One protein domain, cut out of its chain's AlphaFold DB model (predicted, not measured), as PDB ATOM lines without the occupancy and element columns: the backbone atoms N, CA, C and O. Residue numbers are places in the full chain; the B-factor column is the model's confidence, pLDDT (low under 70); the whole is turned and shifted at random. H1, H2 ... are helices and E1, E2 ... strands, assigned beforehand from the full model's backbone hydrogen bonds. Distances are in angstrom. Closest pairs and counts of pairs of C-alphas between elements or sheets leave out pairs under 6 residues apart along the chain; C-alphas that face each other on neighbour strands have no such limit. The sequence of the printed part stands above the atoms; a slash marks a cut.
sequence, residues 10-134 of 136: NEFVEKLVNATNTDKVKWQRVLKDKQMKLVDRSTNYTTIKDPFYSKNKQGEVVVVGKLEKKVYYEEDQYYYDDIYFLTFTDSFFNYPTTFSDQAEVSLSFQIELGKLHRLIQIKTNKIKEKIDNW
ATOM      1  N   ASN A  10      40.942 111.180 156.559       86.81
ATOM      2  CA  ASN A  10      39.588 110.874 157.018       86.81
ATOM      3  C   ASN A  10      39.614 110.531 158.510       86.81
ATOM      4  O   ASN A  10      38.897 111.158 159.294       86.81
ATOM      5  N   GLU A  11      40.512 109.633 158.921       88.75
ATOM      6  CA  GLU A  11      40.682 109.258 160.329       88.75
ATOM      7  C   GLU A  11      41.051 110.479 161.194       88.75
ATOM      8  O   GLU A  11      40.564 110.646 162.319       88.75
ATOM      9  N   PHE A  12      41.887 111.381 160.670       91.75
ATOM     10  CA  PHE A  12      42.216 112.626 161.362       91.75
ATOM     11  C   PHE A  12      40.981 113.514 161.582       91.75
ATOM     12  O   PHE A  12      40.765 113.994 162.700       91.75
ATOM     13  N   VAL A  13      40.162 113.731 160.548       93.44
ATOM     14  CA  VAL A  13      38.949 114.557 160.654       93.44
ATOM     15  C   VAL A  13      37.958 113.942 161.641       93.44
ATOM     16  O   VAL A  13      37.434 114.667 162.487       93.44
ATOM     17  N   GLU A  14      37.765 112.623 161.629       92.56
ATOM     18  CA  GLU A  14      36.908 111.927 162.599       92.56
ATOM     19  C   GLU A  14      37.380 112.134 164.046       92.56
ATOM     20  O   GLU A  14      36.594 112.491 164.936       92.56
ATOM     21  N   LYS A  15      38.686 111.984 164.302       94.31
ATOM     22  CA  LYS A  15      39.284 112.286 165.615       94.31
ATOM     23  C   LYS A  15      39.034 113.741 166.011       94.31
ATOM     24  O   LYS A  15      38.714 114.019 167.171       94.31
ATOM     25  N   LEU A  16      39.140 114.668 165.062       95.25
ATOM     26  CA  LEU A  16      38.957 116.095 165.299       95.25
ATOM     27  C   LEU A  16      37.490 116.462 165.579       95.25
ATOM     28  O   LEU A  16      37.230 117.284 166.463       95.25
ATOM     29  N   VAL A  17      36.530 115.804 164.922       95.56
ATOM     30  CA  VAL A  17      35.090 115.890 165.231       95.56
ATOM     31  C   VAL A  17      34.829 115.446 166.666       95.56
ATOM     32  O   VAL A  17      34.236 116.195 167.446       95.56
ATOM     33  N   ASN A  18      35.334 114.276 167.059       95.56
ATOM     34  CA  ASN A  18      35.157 113.744 168.413       95.56
ATOM     35  C   ASN A  18      35.784 114.654 169.483       95.56
ATOM     36  O   ASN A  18      35.176 114.930 170.524       95.56
ATOM     37  N   ALA A  19      36.981 115.179 169.219       95.50
ATOM     38  CA  ALA A  19      37.659 116.104 170.120       95.50
ATOM     39  C   ALA A  19      36.942 117.463 170.226       95.50
ATOM     40  O   ALA A  19      36.908 118.057 171.303       95.50
ATOM     41  N   THR A  20      36.328 117.936 169.139       96.19
ATOM     42  CA  THR A  20      35.525 119.170 169.125       96.19
ATOM     43  C   THR A  20      34.198 118.979 169.859       96.19
ATOM     44  O   THR A  20      33.794 119.836 170.642       96.19
ATOM     45  N   ASN A  21      33.529 117.837 169.670       93.25
ATOM     46  CA  ASN A  21      32.292 117.495 170.381       93.25
ATOM     47  C   ASN A  21      32.498 117.473 171.898       93.25
ATOM     48  O   ASN A  21      31.692 118.044 172.628       93.25
ATOM     49  N   THR A  22      33.608 116.882 172.345       94.94
ATOM     50  CA  THR A  22      33.974 116.739 173.766       94.94
ATOM     51  C   THR A  22      34.737 117.936 174.347       94.94
ATOM     52  O   THR A  22      35.283 117.831 175.443       94.94
ATOM     53  N   ASP A  23      34.812 119.058 173.620       92.19
ATOM     54  CA  ASP A  23      35.482 120.303 174.038       92.19
ATOM     55  C   ASP A  23      36.975 120.154 174.399       92.19
ATOM     56  O   ASP A  23      37.576 121.035 175.020       92.19
ATOM     57  N   LYS A  24      37.613 119.064 173.952       94.38
ATOM     58  CA  LYS A  24      39.068 118.862 174.048       94.38
ATOM     59  C   LYS A  24      39.829 119.792 173.108       94.38
ATOM     60  O   LYS A  24      40.975 120.140 173.382       94.38
ATOM     61  N   VAL A  25      39.192 120.181 172.006       94.88
ATOM     62  CA  VAL A  25      39.712 121.140 171.033       94.88
ATOM     63  C   VAL A  25      38.850 122.394 171.055       94.88
ATOM     64  O   VAL A  25      37.626 122.323 170.954       94.88
ATOM     65  N   LYS A  26      39.507 123.550 171.166       94.00
ATOM     66  CA  LYS A  26      38.866 124.863 171.096       94.00
ATOM     67  C   LYS A  26      39.226 125.539 169.786       94.00
ATOM     68  O   LYS A  26      40.373 125.485 169.354       94.00
ATOM     69  N   TRP A  27      38.242 126.207 169.207       97.06
ATOM     70  CA  TRP A  27      38.361 126.848 167.910       97.06
ATOM     71  C   TRP A  27      38.294 128.362 168.044       97.06
ATOM     72  O   TRP A  27      37.546 128.901 168.861       97.06
ATOM     73  N   GLN A  28      39.090 129.047 167.234       96.31
ATOM     74  CA  GLN A  28      39.135 130.501 167.146       96.31
ATOM     75  C   GLN A  28      38.983 130.920 165.687       96.31
ATOM     76  O   GLN A  28      39.453 130.230 164.787       96.31
ATOM     77  N   ARG A  29      38.324 132.052 165.427       95.75
ATOM     78  CA  ARG A  29      38.208 132.577 164.061       95.75
ATOM     79  C   ARG A  29      39.571 133.082 163.585       95.75
ATOM     80  O   ARG A  29      40.253 133.802 164.312       95.75
ATOM     81  N   VAL A  30      39.954 132.740 162.356       95.81
ATOM     82  CA  VAL A  30      41.179 133.262 161.738       95.81
ATOM     83  C   VAL A  30      40.968 134.725 161.343       95.81
ATOM     84  O   VAL A  30      39.999 135.072 160.658       95.81
ATOM     85  N   LEU A  31      41.899 135.584 161.759       93.44
ATOM     86  CA  LEU A  31      41.897 137.009 161.426       93.44
ATOM     87  C   LEU A  31      42.102 137.239 159.926       93.44
ATOM     88  O   LEU A  31      42.831 136.503 159.265       93.44
ATOM     89  N   LYS A  32      41.471 138.291 159.393       89.94
ATOM     90  CA  LYS A  32      41.412 138.577 157.949       89.94
ATOM     91  C   LYS A  32      42.794 138.682 157.290       89.94
ATOM     92  O   LYS A  32      42.972 138.205 156.176       89.94
ATOM     93  N   ASP A  33      43.774 139.250 157.984       89.44
ATOM     94  CA  ASP A  33      45.160 139.403 157.517       89.44
ATOM     95  C   ASP A  33      45.919 138.069 157.404       89.44
ATOM     96  O   ASP A  33      46.898 137.974 156.663       89.44
ATOM     97  N   LYS A  34      45.469 137.025 158.113       91.12
ATOM     98  CA  LYS A  34      46.032 135.667 158.034       91.12
ATOM     99  C   LYS A  34      45.330 134.782 157.011       91.12
ATOM    100  O   LYS A  34      45.936 133.826 156.542       91.12
ATOM    101  N   GLN A  35      44.095 135.101 156.626       90.31
ATOM    102  CA  GLN A  35      43.312 134.273 155.699       90.31
ATOM    103  C   GLN A  35      44.019 134.095 154.351       90.31
ATOM    104  O   GLN A  35      44.116 132.983 153.847       90.31
ATOM    105  N   MET A  36      44.629 135.159 153.822       83.50
ATOM    106  CA  MET A  36      45.359 135.132 152.543       83.50
ATOM    107  C   MET A  36      46.632 134.268 152.551       83.50
ATOM    108  O   MET A  36      47.304 134.172 151.524       83.50
ATOM    109  N   LYS A  37      46.999 133.696 153.704       87.50
ATOM    110  CA  LYS A  37      48.094 132.733 153.846       87.50
ATOM    111  C   LYS A  37      47.612 131.285 153.949       87.50
ATOM    112  O   LYS A  37      48.437 130.400 154.080       87.50
ATOM    113  N   LEU A  38      46.305 131.024 153.966       87.44
ATOM    114  CA  LEU A  38      45.782 129.676 154.205       87.44
ATOM    115  C   LEU A  38      45.768 128.809 152.953       87.44
ATOM    116  O   LEU A  38      45.834 127.593 153.057       87.44
ATOM    117  N   VAL A  39      45.652 129.412 151.776       82.44
ATOM    118  CA  VAL A  39      45.512 128.693 150.508       82.44
ATOM    119  C   VAL A  39      46.478 129.248 149.477       82.44
ATOM    120  O   VAL A  39      46.880 130.412 149.563       82.44
ATOM    121  N   ASP A  40      46.859 128.409 148.516       73.69
ATOM    122  CA  ASP A  40      47.729 128.825 147.423       73.69
ATOM    123  C   ASP A  40      47.022 129.871 146.550       73.69
ATOM    124  O   ASP A  40      45.888 129.694 146.110       73.69
ATOM    125  N   ARG A  41      47.714 130.971 146.266       66.94
ATOM    126  CA  ARG A  41      47.211 132.063 145.428       66.94
ATOM    127  C   ARG A  41      47.107 131.689 143.950       66.94
ATOM    128  O   ARG A  41      46.509 132.446 143.195       66.94
ATOM    129  N   SER A  42      47.690 130.562 143.541       66.12
ATOM    130  CA  SER A  42      47.550 130.017 142.186       66.12
ATOM    131  C   SER A  42      46.148 129.459 141.903       66.12
ATOM    132  O   SER A  42      45.774 129.281 140.744       66.12
ATOM    133  N   THR A  43      45.352 129.204 142.945       66.00
ATOM    134  CA  THR A  43      44.010 128.642 142.798       66.00
ATOM    135  C   THR A  43      42.933 129.715 142.609       66.00
ATOM    136  O   THR A  43      42.893 130.719 143.316       66.00
ATOM    137  N   ASN A  44      42.029 129.485 141.646       65.56
ATOM    138  CA  ASN A  44      40.942 130.393 141.246       65.56
ATOM    139  C   ASN A  44      39.790 130.459 142.279       65.56
ATOM    140  O   ASN A  44      38.633 130.171 141.956       65.56
ATOM    141  N   TYR A  45      40.081 130.821 143.527       71.06
ATOM    142  CA  TYR A  45      39.074 131.030 144.572       71.06
ATOM    143  C   TYR A  45      38.771 132.518 144.756       71.06
ATOM    144  O   TYR A  45      39.661 133.363 144.690       71.06
ATOM    145  N   THR A  46      37.500 132.843 144.999       73.00
ATOM    146  CA  THR A  46      37.040 134.239 145.126       73.00
ATOM    147  C   THR A  46      37.123 134.728 146.572       73.00
ATOM    148  O   THR A  46      37.533 135.863 146.812       73.00
ATOM    149  N   THR A  47      36.795 133.867 147.546       86.88
ATOM    150  CA  THR A  47      36.729 134.257 148.965       86.88
ATOM    151  C   THR A  47      36.971 133.070 149.904       86.88
ATOM    152  O   THR A  47      36.458 131.977 149.669       86.88
ATOM    153  N   ILE A  48      37.679 133.293 151.020       91.19
ATOM    154  CA  ILE A  48      37.714 132.361 152.162       91.19
ATOM    155  C   ILE A  48      36.583 132.716 153.128       91.19
ATOM    156  O   ILE A  48      36.500 133.847 153.611       91.19
ATOM    157  N   LYS A  49      35.723 131.748 153.445       91.38
ATOM    158  CA  LYS A  49      34.568 131.923 154.328       91.38
ATOM    159  C   LYS A  49      34.751 131.140 155.621       91.38
ATOM    160  O   LYS A  49      35.105 129.964 155.614       91.38
ATOM    161  N   ASP A  50      34.474 131.823 156.730       93.69
ATOM    162  CA  ASP A  50      34.484 131.276 158.088       93.69
ATOM    163  C   ASP A  50      35.652 130.321 158.398       93.69
ATOM    164  O   ASP A  50      35.417 129.173 158.781       93.69
ATOM    165  N   PRO A  51      36.909 130.766 158.229       96.19
ATOM    166  CA  PRO A  51      38.056 129.979 158.641       96.19
ATOM    167  C   PRO A  51      38.188 130.000 160.164       96.19
ATOM    168  O   PRO A  51      38.229 131.065 160.794       96.19
ATOM    169  N   PHE A  52      38.304 128.816 160.751       97.69
ATOM    170  CA  PHE A  52      38.555 128.615 162.171       97.69
ATOM    171  C   PHE A  52      39.808 127.786 162.360       97.69
ATOM    172  O   PHE A  52      40.046 126.849 161.605       97.69
ATOM    173  N   TYR A  53      40.586 128.101 163.386       97.75
ATOM    174  CA  TYR A  53      41.797 127.372 163.705       97.75
ATOM    175  C   TYR A  53      41.807 126.866 165.140       97.75
ATOM    176  O   TYR A  53      41.156 127.422 166.028       97.75
ATOM    177  N   SER A  54      42.589 125.817 165.346       97.38
ATOM    178  CA  SER A  54      42.993 125.314 166.650       97.38
ATOM    179  C   SER A  54      44.506 125.137 166.664       97.38
ATOM    180  O   SER A  54      45.118 124.874 165.629       97.38
ATOM    181  N   LYS A  55      45.107 125.292 167.843       96.12
ATOM    182  CA  LYS A  55      46.544 125.155 168.069       96.12
ATOM    183  C   LYS A  55      46.787 124.058 169.098       96.12
ATOM    184  O   LYS A  55      46.166 124.066 170.163       96.12
ATOM    185  N   ASN A  56      47.689 123.129 168.802       94.00
ATOM    186  CA  ASN A  56      48.111 122.129 169.781       94.00
ATOM    187  C   ASN A  56      49.201 122.682 170.724       94.00
ATOM    188  O   ASN A  56      49.599 123.845 170.643       94.00
ATOM    189  N   LYS A  57      49.693 121.852 171.651       91.19
ATOM    190  CA  LYS A  57      50.695 122.277 172.647       91.19
ATOM    191  C   LYS A  57      52.065 122.584 172.030       91.19
ATOM    192  O   LYS A  57      52.802 123.393 172.580       91.19
ATOM    193  N   GLN A  58      52.386 121.955 170.905       92.44
ATOM    194  CA  GLN A  58      53.623 122.122 170.140       92.44
ATOM    195  C   GLN A  58      53.592 123.382 169.268       92.44
ATOM    196  O   GLN A  58      54.621 123.858 168.800       92.44
ATOM    197  N   GLY A  59      52.409 123.961 169.101       91.00
ATOM    198  CA  GLY A  59      52.184 125.176 168.348       91.00
ATOM    199  C   GLY A  59      51.877 124.974 166.874       91.00
ATOM    200  O   GLY A  59      51.813 125.960 166.138       91.00
ATOM    201  N   GLU A  60      51.620 123.733 166.484       94.69
ATOM    202  CA  GLU A  60      51.072 123.370 165.186       94.69
ATOM    203  C   GLU A  60      49.606 123.795 165.141       94.69
ATOM    204  O   GLU A  60      48.861 123.678 166.127       94.69
ATOM    205  N   VAL A  61      49.209 124.330 163.996       96.75
ATOM    206  CA  VAL A  61      47.889 124.896 163.766       96.75
ATOM    207  C   VAL A  61      47.173 124.071 162.716       96.75
ATOM    208  O   VAL A  61      47.712 123.802 161.645       96.75
ATOM    209  N   VAL A  62      45.930 123.721 163.021       97.12
ATOM    210  CA  VAL A  62      44.981 123.183 162.051       97.12
ATOM    211  C   VAL A  62      43.908 124.226 161.787       97.12
ATOM    212  O   VAL A  62      43.419 124.861 162.724       97.12
ATOM    213  N   VAL A  63      43.543 124.412 160.524       97.25
ATOM    214  CA  VAL A  63      42.519 125.361 160.083       97.25
ATOM    215  C   VAL A  63      41.471 124.629 159.266       97.25
ATOM    216  O   VAL A  63      41.814 123.847 158.385       97.25
ATOM    217  N   VAL A  64      40.202 124.907 159.543       96.81
ATOM    218  CA  VAL A  64      39.052 124.400 158.792       96.81
ATOM    219  C   VAL A  64      38.233 125.589 158.321       96.81
ATOM    220  O   VAL A  64      37.950 126.506 159.098       96.81
ATOM    221  N   GLY A  65      37.826 125.588 157.060       95.31
ATOM    222  CA  GLY A  65      37.008 126.658 156.502       95.31
ATOM    223  C   GLY A  65      36.384 126.277 155.172       95.31
ATOM    224  O   GLY A  65      36.425 125.115 154.768       95.31
ATOM    225  N   LYS A  66      35.822 127.280 154.496       92.88
ATOM    226  CA  LYS A  66      35.263 127.148 153.150       92.88
ATOM    227  C   LYS A  66      35.973 128.066 152.161       92.88
ATOM    228  O   LYS A  66      36.368 129.177 152.517       92.88
ATOM    229  N   LEU A  67      36.081 127.615 150.924       89.56
ATOM    230  CA  LEU A  67      36.517 128.382 149.768       89.56
ATOM    231  C   LEU A  67      35.336 128.532 148.828       89.56
ATOM    232  O   LEU A  67      34.699 127.546 148.475       89.56
ATOM    233  N   GLU A  68      35.069 129.758 148.411       88.00
ATOM    234  CA  GLU A  68      34.118 130.023 147.344       88.00
ATOM    235  C   GLU A  68      34.832 129.884 145.997       88.00
ATOM    236  O   GLU A  68      35.689 130.704 145.639       88.00
ATOM    237  N   LYS A  69      34.506 128.822 145.264       83.81
ATOM    238  CA  LYS A  69      35.049 128.518 143.942       83.81
ATOM    239  C   LYS A  69      34.052 128.926 142.879       83.81
ATOM    240  O   LYS A  69      32.882 128.567 142.935       83.81
ATOM    241  N   LYS A  70      34.542 129.646 141.877       83.38
ATOM    242  CA  LYS A  70      33.776 129.920 140.667       83.38
ATOM    243  C   LYS A  70      33.816 128.677 139.776       83.38
ATOM    244  O   LYS A  70      34.900 128.257 139.371       83.38
ATOM    245  N   VAL A  71      32.658 128.095 139.488       82.44
ATOM    246  CA  VAL A  71      32.514 126.913 138.630       82.44
ATOM    247  C   VAL A  71      31.816 127.331 137.344       82.44
ATOM    248  O   VAL A  71      30.716 127.880 137.387       82.44
ATOM    249  N   TYR A  72      32.473 127.094 136.210       79.69
ATOM    250  CA  TYR A  72      31.938 127.373 134.878       79.69
ATOM    251  C   TYR A  72      31.279 126.118 134.316       79.69
ATOM    252  O   TYR A  72      31.872 125.039 134.371       79.69
ATOM    253  N   TYR A  73      30.077 126.270 133.769       77.88
ATOM    254  CA  TYR A  73      29.413 125.217 132.998       77.88
ATOM    255  C   TYR A  73      29.342 125.574 131.502       77.88
ATOM    256  O   TYR A  73      29.470 124.690 130.663       77.88
ATOM    257  N   GLU A  74      29.253 126.868 131.172       81.62
ATOM    258  CA  GLU A  74      29.412 127.420 129.815       81.62
ATOM    259  C   GLU A  74      30.366 128.629 129.856       81.62
ATOM    260  O   GLU A  74      30.659 129.135 130.943       81.62
ATOM    261  N   GLU A  75      30.844 129.109 128.699       74.19
ATOM    262  CA  GLU A  75      31.828 130.211 128.617       74.19
ATOM    263  C   GLU A  75      31.396 131.463 129.406       74.19
ATOM    264  O   GLU A  75      32.223 132.072 130.086       74.19
ATOM    265  N   ASP A  76      30.093 131.767 129.425       79.06
ATOM    266  CA  ASP A  76      29.530 132.928 130.128       79.06
ATOM    267  C   ASP A  76      28.672 132.570 131.355       79.06
ATOM    268  O   ASP A  76      28.233 133.463 132.088       79.06
ATOM    269  N   GLN A  77      28.435 131.280 131.623       83.56
ATOM    270  CA  GLN A  77      27.588 130.837 132.735       83.56
ATOM    271  C   GLN A  77      28.407 130.175 133.837       83.56
ATOM    272  O   GLN A  77      29.057 129.142 133.644       83.56
ATOM    273  N   TYR A  78      28.323 130.757 135.032       83.75
ATOM    274  CA  TYR A  78      28.996 130.250 136.217       83.75
ATOM    275  C   TYR A  78      28.114 130.339 137.457       83.75
ATOM    276  O   TYR A  78      27.230 131.190 137.563       83.75
ATOM    277  N   TYR A  79      28.420 129.490 138.430       85.25
ATOM    278  CA  TYR A  79      27.919 129.600 139.793       85.25
ATOM    279  C   TYR A  79      29.083 129.566 140.786       85.25
ATOM    280  O   TYR A  79      30.234 129.303 140.424       85.25
ATOM    281  N   TYR A  80      28.781 129.876 142.042       84.00
ATOM    282  CA  TYR A  80      29.727 129.769 143.141       84.00
ATOM    283  C   TYR A  80      29.422 128.528 143.964       84.00
ATOM    284  O   TYR A  80      28.290 128.354 144.416       84.00
ATOM    285  N   ASP A  81      30.435 127.691 144.150       85.06
ATOM    286  CA  ASP A  81      30.373 126.516 145.008       85.06
ATOM    287  C   ASP A  81      31.250 126.710 146.245       85.06
ATOM    288  O   ASP A  81      32.310 127.340 146.183       85.06
ATOM    289  N   ASP A  82      30.806 126.167 147.371       88.25
ATOM    290  CA  ASP A  82      31.529 126.225 148.637       88.25
ATOM    291  C   ASP A  82      32.269 124.893 148.849       88.25
ATOM    292  O   ASP A  82      31.657 123.859 149.115       88.25
ATOM    293  N   ILE A  83      33.599 124.928 148.808       89.44
ATOM    294  CA  ILE A  83      34.461 123.763 149.056       89.44
ATOM    295  C   ILE A  83      35.075 123.857 150.441       89.44
ATOM    296  O   ILE A  83      35.616 124.899 150.814       89.44
ATOM    297  N   TYR A  84      35.043 122.766 151.201       92.31
ATOM    298  CA  TYR A  84      35.702 122.727 152.498       92.31
ATOM    299  C   TYR A  84      37.197 122.471 152.333       92.31
ATOM    300  O   TYR A  84      37.637 121.685 151.488       92.31
ATOM    301  N   PHE A  85      37.985 123.126 153.177       91.81
ATOM    302  CA  PHE A  85      39.423 122.911 153.225       91.81
ATOM    303  C   PHE A  85      39.897 122.603 154.640       91.81
ATOM    304  O   PHE A  85      39.302 123.039 155.632       91.81
ATOM    305  N   LEU A  86      41.012 121.882 154.695       93.88
ATOM    306  CA  LEU A  86      41.794 121.611 155.889       93.88
ATOM    307  C   LEU A  86      43.226 122.079 155.643       93.88
ATOM    308  O   LEU A  86      43.875 121.598 154.720       93.88
ATOM    309  N   THR A  87      43.733 122.986 156.469       94.06
ATOM    310  CA  THR A  87      45.119 123.464 156.384       94.06
ATOM    311  C   THR A  87      45.884 123.099 157.639       94.06
ATOM    312  O   THR A  87      45.403 123.337 158.745       94.06
ATOM    313  N   PHE A  88      47.104 122.605 157.470       94.56
ATOM    314  CA  PHE A  88      48.094 122.486 158.536       94.56
ATOM    315  C   PHE A  88      49.143 123.578 158.371       94.56
ATOM    316  O   PHE A  88      49.580 123.851 157.255       94.56
ATOM    317  N   THR A  89      49.529 124.235 159.460       95.19
ATOM    318  CA  THR A  89      50.535 125.298 159.422       95.19
ATOM    319  C   THR A  89      51.182 125.536 160.788       95.19
ATOM    320  O   THR A  89      50.854 124.875 161.774       95.19
ATOM    321  N   ASP A  90      52.127 126.472 160.851       93.88
ATOM    322  CA  ASP A  90      52.747 126.911 162.097       93.88
ATOM    323  C   ASP A  90      51.904 127.985 162.807       93.88
ATOM    324  O   ASP A  90      50.929 128.523 162.279       93.88
ATOM    325  N   SER A  91      52.305 128.366 164.018       91.94
ATOM    326  CA  SER A  91      51.590 129.400 164.779       91.94
ATOM    327  C   SER A  91      51.579 130.798 164.144       91.94
ATOM    328  O   SER A  91      50.866 131.678 164.630       91.94
ATOM    329  N   PHE A  92      52.353 131.011 163.078       91.62
ATOM    330  CA  PHE A  92      52.452 132.269 162.341       91.62
ATOM    331  C   PHE A  92      51.767 132.214 160.966       91.62
ATOM    332  O   PHE A  92      51.725 133.238 160.266       91.62
ATOM    333  N   PHE A  93      51.178 131.065 160.615       93.25
ATOM    334  CA  PHE A  93      50.535 130.776 159.337       93.25
ATOM    335  C   PHE A  93      51.491 130.906 158.139       93.25
ATOM    336  O   PHE A  93      51.076 131.351 157.071       93.25
ATOM    337  N   ASN A  94      52.786 130.625 158.311       90.19
ATOM    338  CA  ASN A  94      53.788 130.870 157.263       90.19
ATOM    339  C   ASN A  94      53.987 129.694 156.302       90.19
ATOM    340  O   ASN A  94      54.355 129.919 155.153       90.19
ATOM    341  N   TYR A  95      53.729 128.468 156.752       88.94
ATOM    342  CA  TYR A  95      53.964 127.247 155.974       88.94
ATOM    343  C   TYR A  95      52.667 126.442 155.865       88.94
ATOM    344  O   TYR A  95      52.481 125.482 156.611       88.94
ATOM    345  N   PRO A  96      51.692 126.905 155.067       91.69
ATOM    346  CA  PRO A  96      50.413 126.230 154.906       91.69
ATOM    347  C   PRO A  96      50.548 125.002 153.997       91.69
ATOM    348  O   PRO A  96      51.040 125.097 152.875       91.69
ATOM    349  N   THR A  97      50.024 123.870 154.451       90.88
ATOM    350  CA  THR A  97      49.719 122.715 153.603       90.88
ATOM    351  C   THR A  97      48.215 122.511 153.622       90.88
ATOM    352  O   THR A  97      47.655 122.217 154.680       90.88
ATOM    353  N   THR A  98      47.561 122.684 152.474       89.56
ATOM    354  CA  THR A  98      46.097 122.718 152.376       89.56
ATOM    355  C   THR A  98      45.553 121.572 151.547       89.56
ATOM    356  O   THR A  98      45.997 121.331 150.431       89.56
ATOM    357  N   PHE A  99      44.530 120.922 152.090       88.50
ATOM    358  CA  PHE A  99      43.783 119.832 151.487       88.50
ATOM    359  C   PHE A  99      42.356 120.306 151.196       88.50
ATOM    360  O   PHE A  99      41.691 120.863 152.071       88.50
ATOM    361  N   SER A 100      41.898 120.121 149.959       84.44
ATOM    362  CA  SER A 100      40.583 120.556 149.460       84.44
ATOM    363  C   SER A 100      40.118 119.641 148.313       84.44
ATOM    364  O   SER A 100      40.665 118.551 148.155       84.44
ATOM    365  N   ASP A 101      39.126 120.055 147.516       73.69
ATOM    366  CA  ASP A 101      38.573 119.274 146.394       73.69
ATOM    367  C   ASP A 101      39.590 118.930 145.289       73.69
ATOM    368  O   ASP A 101      39.336 118.033 144.491       73.69
ATOM    369  N   GLN A 102      40.731 119.623 145.224       59.50
ATOM    370  CA  GLN A 102      41.660 119.524 144.090       59.50
ATOM    371  C   GLN A 102      42.674 118.373 144.160       59.50
ATOM    372  O   GLN A 102      43.457 118.214 143.227       59.50
ATOM    373  N   ALA A 103      42.701 117.579 145.231       52.22
ATOM    374  CA  ALA A 103      43.821 116.672 145.489       52.22
ATOM    375  C   ALA A 103      43.379 115.255 145.862       52.22
ATOM    376  O   ALA A 103      43.542 114.885 147.009       52.22
ATOM    377  N   GLU A 104      42.814 114.466 144.941       55.91
ATOM    378  CA  GLU A 104      42.584 113.012 145.137       55.91
ATOM    379  C   GLU A 104      41.810 112.611 146.420       55.91
ATOM    380  O   GLU A 104      41.709 111.431 146.749       55.91
ATOM    381  N   VAL A 105      41.232 113.571 147.153       62.78
ATOM    382  CA  VAL A 105      40.523 113.314 148.401       62.78
ATOM    383  C   VAL A 105      39.088 112.947 148.061       62.78
ATOM    384  O   VAL A 105      38.418 113.617 147.275       62.78
ATOM    385  N   SER A 106      38.615 111.851 148.641       69.19
ATOM    386  CA  SER A 106      37.299 111.292 148.352       69.19
ATOM    387  C   SER A 106      36.167 112.260 148.714       69.19
ATOM    388  O   SER A 106      36.273 113.063 149.640       69.19
ATOM    389  N   LEU A 107      35.015 112.127 148.050       81.94
ATOM    390  CA  LEU A 107      33.777 112.829 148.426       81.94
ATOM    391  C   LEU A 107      33.460 112.692 149.929       81.94
ATOM    392  O   LEU A 107      32.968 113.631 150.553       81.94
ATOM    393  N   SER A 108      33.784 111.538 150.526       82.00
ATOM    394  CA  SER A 108      33.625 111.307 151.963       82.00
ATOM    395  C   SER A 108      34.421 112.299 152.816       82.00
ATOM    396  O   SER A 108      33.892 112.785 153.810       82.00
ATOM    397  N   PHE A 109      35.633 112.677 152.407       86.12
ATOM    398  CA  PHE A 109      36.448 113.657 153.125       86.12
ATOM    399  C   PHE A 109      35.776 115.032 153.178       86.12
ATOM    400  O   PHE A 109      35.699 115.650 154.238       86.12
ATOM    401  N   GLN A 110      35.239 115.499 152.048       88.19
ATOM    402  CA  GLN A 110      34.516 116.773 151.986       88.19
ATOM    403  C   GLN A 110      33.249 116.755 152.852       88.19
ATOM    404  O   GLN A 110      32.946 117.742 153.526       88.19
ATOM    405  N   ILE A 111      32.538 115.625 152.895       89.06
ATOM    406  CA  ILE A 111      31.373 115.444 153.773       89.06
ATOM    407  C   ILE A 111      31.784 115.537 155.248       89.06
ATOM    408  O   ILE A 111      31.147 116.265 156.016       89.06
ATOM    409  N   GLU A 112      32.846 114.839 155.654       90.25
ATOM    410  CA  GLU A 112      33.320 114.862 157.042       90.25
ATOM    411  C   GLU A 112      33.863 116.239 157.447       90.25
ATOM    412  O   GLU A 112      33.523 116.745 158.522       90.25
ATOM    413  N   LEU A 113      34.608 116.918 156.570       93.25
ATOM    414  CA  LEU A 113      35.017 118.304 156.806       93.25
ATOM    415  C   LEU A 113      33.820 119.246 156.933       93.25
ATOM    416  O   LEU A 113      33.827 120.118 157.803       93.25
ATOM    417  N   GLY A 114      32.778 119.062 156.121       94.19
ATOM    418  CA  GLY A 114      31.551 119.848 156.216       94.19
ATOM    419  C   GLY A 114      30.835 119.663 157.556       94.19
ATOM    420  O   GLY A 114      30.418 120.642 158.184       94.19
ATOM    421  N   LYS A 115      30.746 118.419 158.048       94.12
ATOM    422  CA  LYS A 115      30.206 118.120 159.387       94.12
ATOM    423  C   LYS A 115      31.026 118.804 160.479       94.12
ATOM    424  O   LYS A 115      30.453 119.460 161.356       94.12
ATOM    425  N   LEU A 116      32.351 118.691 160.409       96.44
ATOM    426  CA  LEU A 116      33.261 119.328 161.356       96.44
ATOM    427  C   LEU A 116      33.114 120.855 161.343       96.44
ATOM    428  O   LEU A 116      32.952 121.462 162.400       96.44
ATOM    429  N   HIS A 117      33.126 121.482 160.166       96.88
ATOM    430  CA  HIS A 117      32.997 122.935 160.022       96.88
ATOM    431  C   HIS A 117      31.697 123.451 160.643       96.88
ATOM    432  O   HIS A 117      31.716 124.402 161.430       96.88
ATOM    433  N   ARG A 118      30.577 122.765 160.389       95.38
ATOM    434  CA  ARG A 118      29.280 123.112 160.983       95.38
ATOM    435  C   ARG A 118      29.291 122.988 162.506       95.38
ATOM    436  O   ARG A 118      28.775 123.872 163.193       95.38
ATOM    437  N   LEU A 119      29.895 121.930 163.045       96.06
ATOM    438  CA  LEU A 119      30.055 121.757 164.490       96.06
ATOM    439  C   LEU A 119      30.859 122.914 165.106       96.06
ATOM    440  O   LEU A 119      30.449 123.484 166.121       96.06
ATOM    441  N   ILE A 120      31.966 123.302 164.466       97.31
ATOM    442  CA  ILE A 120      32.798 124.432 164.895       97.31
ATOM    443  C   ILE A 120      31.992 125.732 164.902       97.31
ATOM    444  O   ILE A 120      32.044 126.474 165.886       97.31
ATOM    445  N   GLN A 121      31.222 126.011 163.845       95.31
ATOM    446  CA  GLN A 121      30.372 127.202 163.765       95.31
ATOM    447  C   GLN A 121      29.334 127.241 164.890       95.31
ATOM    448  O   GLN A 121      29.186 128.275 165.541       95.31
ATOM    449  N   ILE A 122      28.641 126.125 165.144       93.81
ATOM    450  CA  ILE A 122      27.629 126.024 166.207       93.81
ATOM    451  C   ILE A 122      28.243 126.368 167.564       93.81
ATOM    452  O   ILE A 122      27.687 127.197 168.294       93.81
ATOM    453  N   LYS A 123      29.400 125.773 167.881       93.19
ATOM    454  CA  LYS A 123      30.089 125.999 169.156       93.19
ATOM    455  C   LYS A 123      30.646 127.416 169.267       93.19
ATOM    456  O   LYS A 123      30.367 128.111 170.240       93.19
ATOM    457  N   THR A 124      31.377 127.878 168.256       93.50
ATOM    458  CA  THR A 124      32.054 129.186 168.287       93.50
ATOM    459  C   THR A 124      31.057 130.345 168.316       93.50
ATOM    460  O   THR A 124      31.277 131.334 169.010       93.50
ATOM    461  N   ASN A 125      29.930 130.220 167.611       92.38
ATOM    462  CA  ASN A 125      28.905 131.264 167.560       92.38
ATOM    463  C   ASN A 125      27.859 131.153 168.681       92.38
ATOM    464  O   ASN A 125      26.891 131.924 168.651       92.38
ATOM    465  N   LYS A 126      28.033 130.211 169.626       91.62
ATOM    466  CA  LYS A 126      27.105 129.939 170.738       91.62
ATOM    467  C   LYS A 126      25.660 129.766 170.253       91.62
ATOM    468  O   LYS A 126      24.725 130.291 170.847       91.62
ATOM    469  N   ILE A 127      25.476 129.061 169.131       92.06
ATOM    470  CA  ILE A 127      24.157 128.936 168.488       92.06
ATOM    471  C   ILE A 127      23.159 128.261 169.427       92.06
ATOM    472  O   ILE A 127      22.017 128.692 169.487       92.06
ATOM    473  N   LYS A 128      23.600 127.258 170.195       89.00
ATOM    474  CA  LYS A 128      22.741 126.593 171.176       89.00
ATOM    475  C   LYS A 128      22.180 127.576 172.212       89.00
ATOM    476  O   LYS A 128      20.972 127.669 172.327       89.00
ATOM    477  N   GLU A 129      23.035 128.368 172.864       91.88
ATOM    478  CA  GLU A 129      22.600 129.393 173.832       91.88
ATOM    479  C   GLU A 129      21.616 130.392 173.197       91.88
ATOM    480  O   GLU A 129      20.636 130.781 173.818       91.88
ATOM    481  N   LYS A 130      21.844 130.787 171.937       93.94
ATOM    482  CA  LYS A 130      20.939 131.688 171.204       93.94
ATOM    483  C   LYS A 130      19.572 131.074 170.906       93.94
ATOM    484  O   LYS A 130      18.600 131.812 170.871       93.94
ATOM    485  N   ILE A 131      19.519 129.772 170.619       92.69
ATOM    486  CA  ILE A 131      18.264 129.047 170.383       92.69
ATOM    487  C   ILE A 131      17.525 128.861 171.705       92.69
ATOM    488  O   ILE A 131      16.333 129.145 171.766       92.69
ATOM    489  N   ASP A 132      18.238 128.413 172.739       93.75
ATOM    490  CA  ASP A 132      17.663 128.134 174.054       93.75
ATOM    491  C   ASP A 132      17.044 129.411 174.653       93.75
ATOM    492  O   ASP A 132      15.935 129.357 175.166       93.75
ATOM    493  N   ASN A 133      17.690 130.568 174.460       94.19
ATOM    494  CA  ASN A 133      17.209 131.866 174.946       94.19
ATOM    495  C   ASN A 133      16.350 132.639 173.918       94.19
ATOM    496  O   ASN A 133      16.180 133.847 174.055       94.19
ATOM    497  N   TRP A 134      15.889 132.022 172.821       94.19
ATOM    498  CA  TRP A 134      15.229 132.765 171.730       94.19
ATOM    499  C   TRP A 134      13.845 133.313 172.112       94.19
ATOM    500  O   TRP A 134      13.399 134.314 171.551       94.19
TER     501      TRP A 134
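Overview. This is residues 10 to 134 of the 136 residues of an uncharacterized protein of Bacillus selenatarsenatis SF-1 (UniProt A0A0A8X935). A twisted sheet of four strands is crossed on one face by the long helix H3, with H1 side by side with H3. H4 lies in a tail, residues 125 to 134, that sticks out from the body. The 125 printed residues include four named helices and four named strands, in the order H1 H2 E1 E2 E3 E4 H3 H4; the sheet E1 E2 E3 E4 is an antiparallel meander, each strand pairing with the one before. The class is mixed, in two layers, H3 over one sheet face; the whole is compact, with a radius of gyration of the C-alphas of 15.3 A and spans of 46 by 39 by 30 A.

Arrangement. H1, residues 10 to 21, touches H3, residues 107 to 124, at a shallow tilt of 17 degrees, the same way; the closest C-alphas, of Val 17 and Leu 116, are 5.5 A apart. H2, residues 32 to 35, only grazes the sheet. E1, residues 45 to 55, and E2, residues 61 to 72, form a hairpin, with N 49 and O 66 within hydrogen-bond range at 2.8 A. E2 and E3, residues 78 to 89, form another, with N 67 and O 83 at 2.8 A. E3 and E4, residues 97 to 99, form a third, with N 88 and O 97 at 2.9 A. H3 is on the sheet at a height of 8.8 A, across the strands; its closest C-alphas to E3, of Gln 110 and Tyr 84, are 6.1 A apart. H4, residues 127 to 132, is close to H3 but not clearly touching, with 2 pairs of C-alphas within 8 A. Every O i to N i+4 pair is within range in H1, H3 and H4; H2 is too short for one.

Along the chain. H1 begins at C-alpha 10 (39.588, 110.874, 157.018) and H4 ends at C-alpha 132 (17.663, 128.134, 174.054). E2 is 33.1 A long, E3 32.0 A, H3 25.8 A and E1 25.3 A.

Size, cuts and confidence. The printed part has no cut and no long link. pLDDT is under 70 at residues 41 to 44 and 102 to 106.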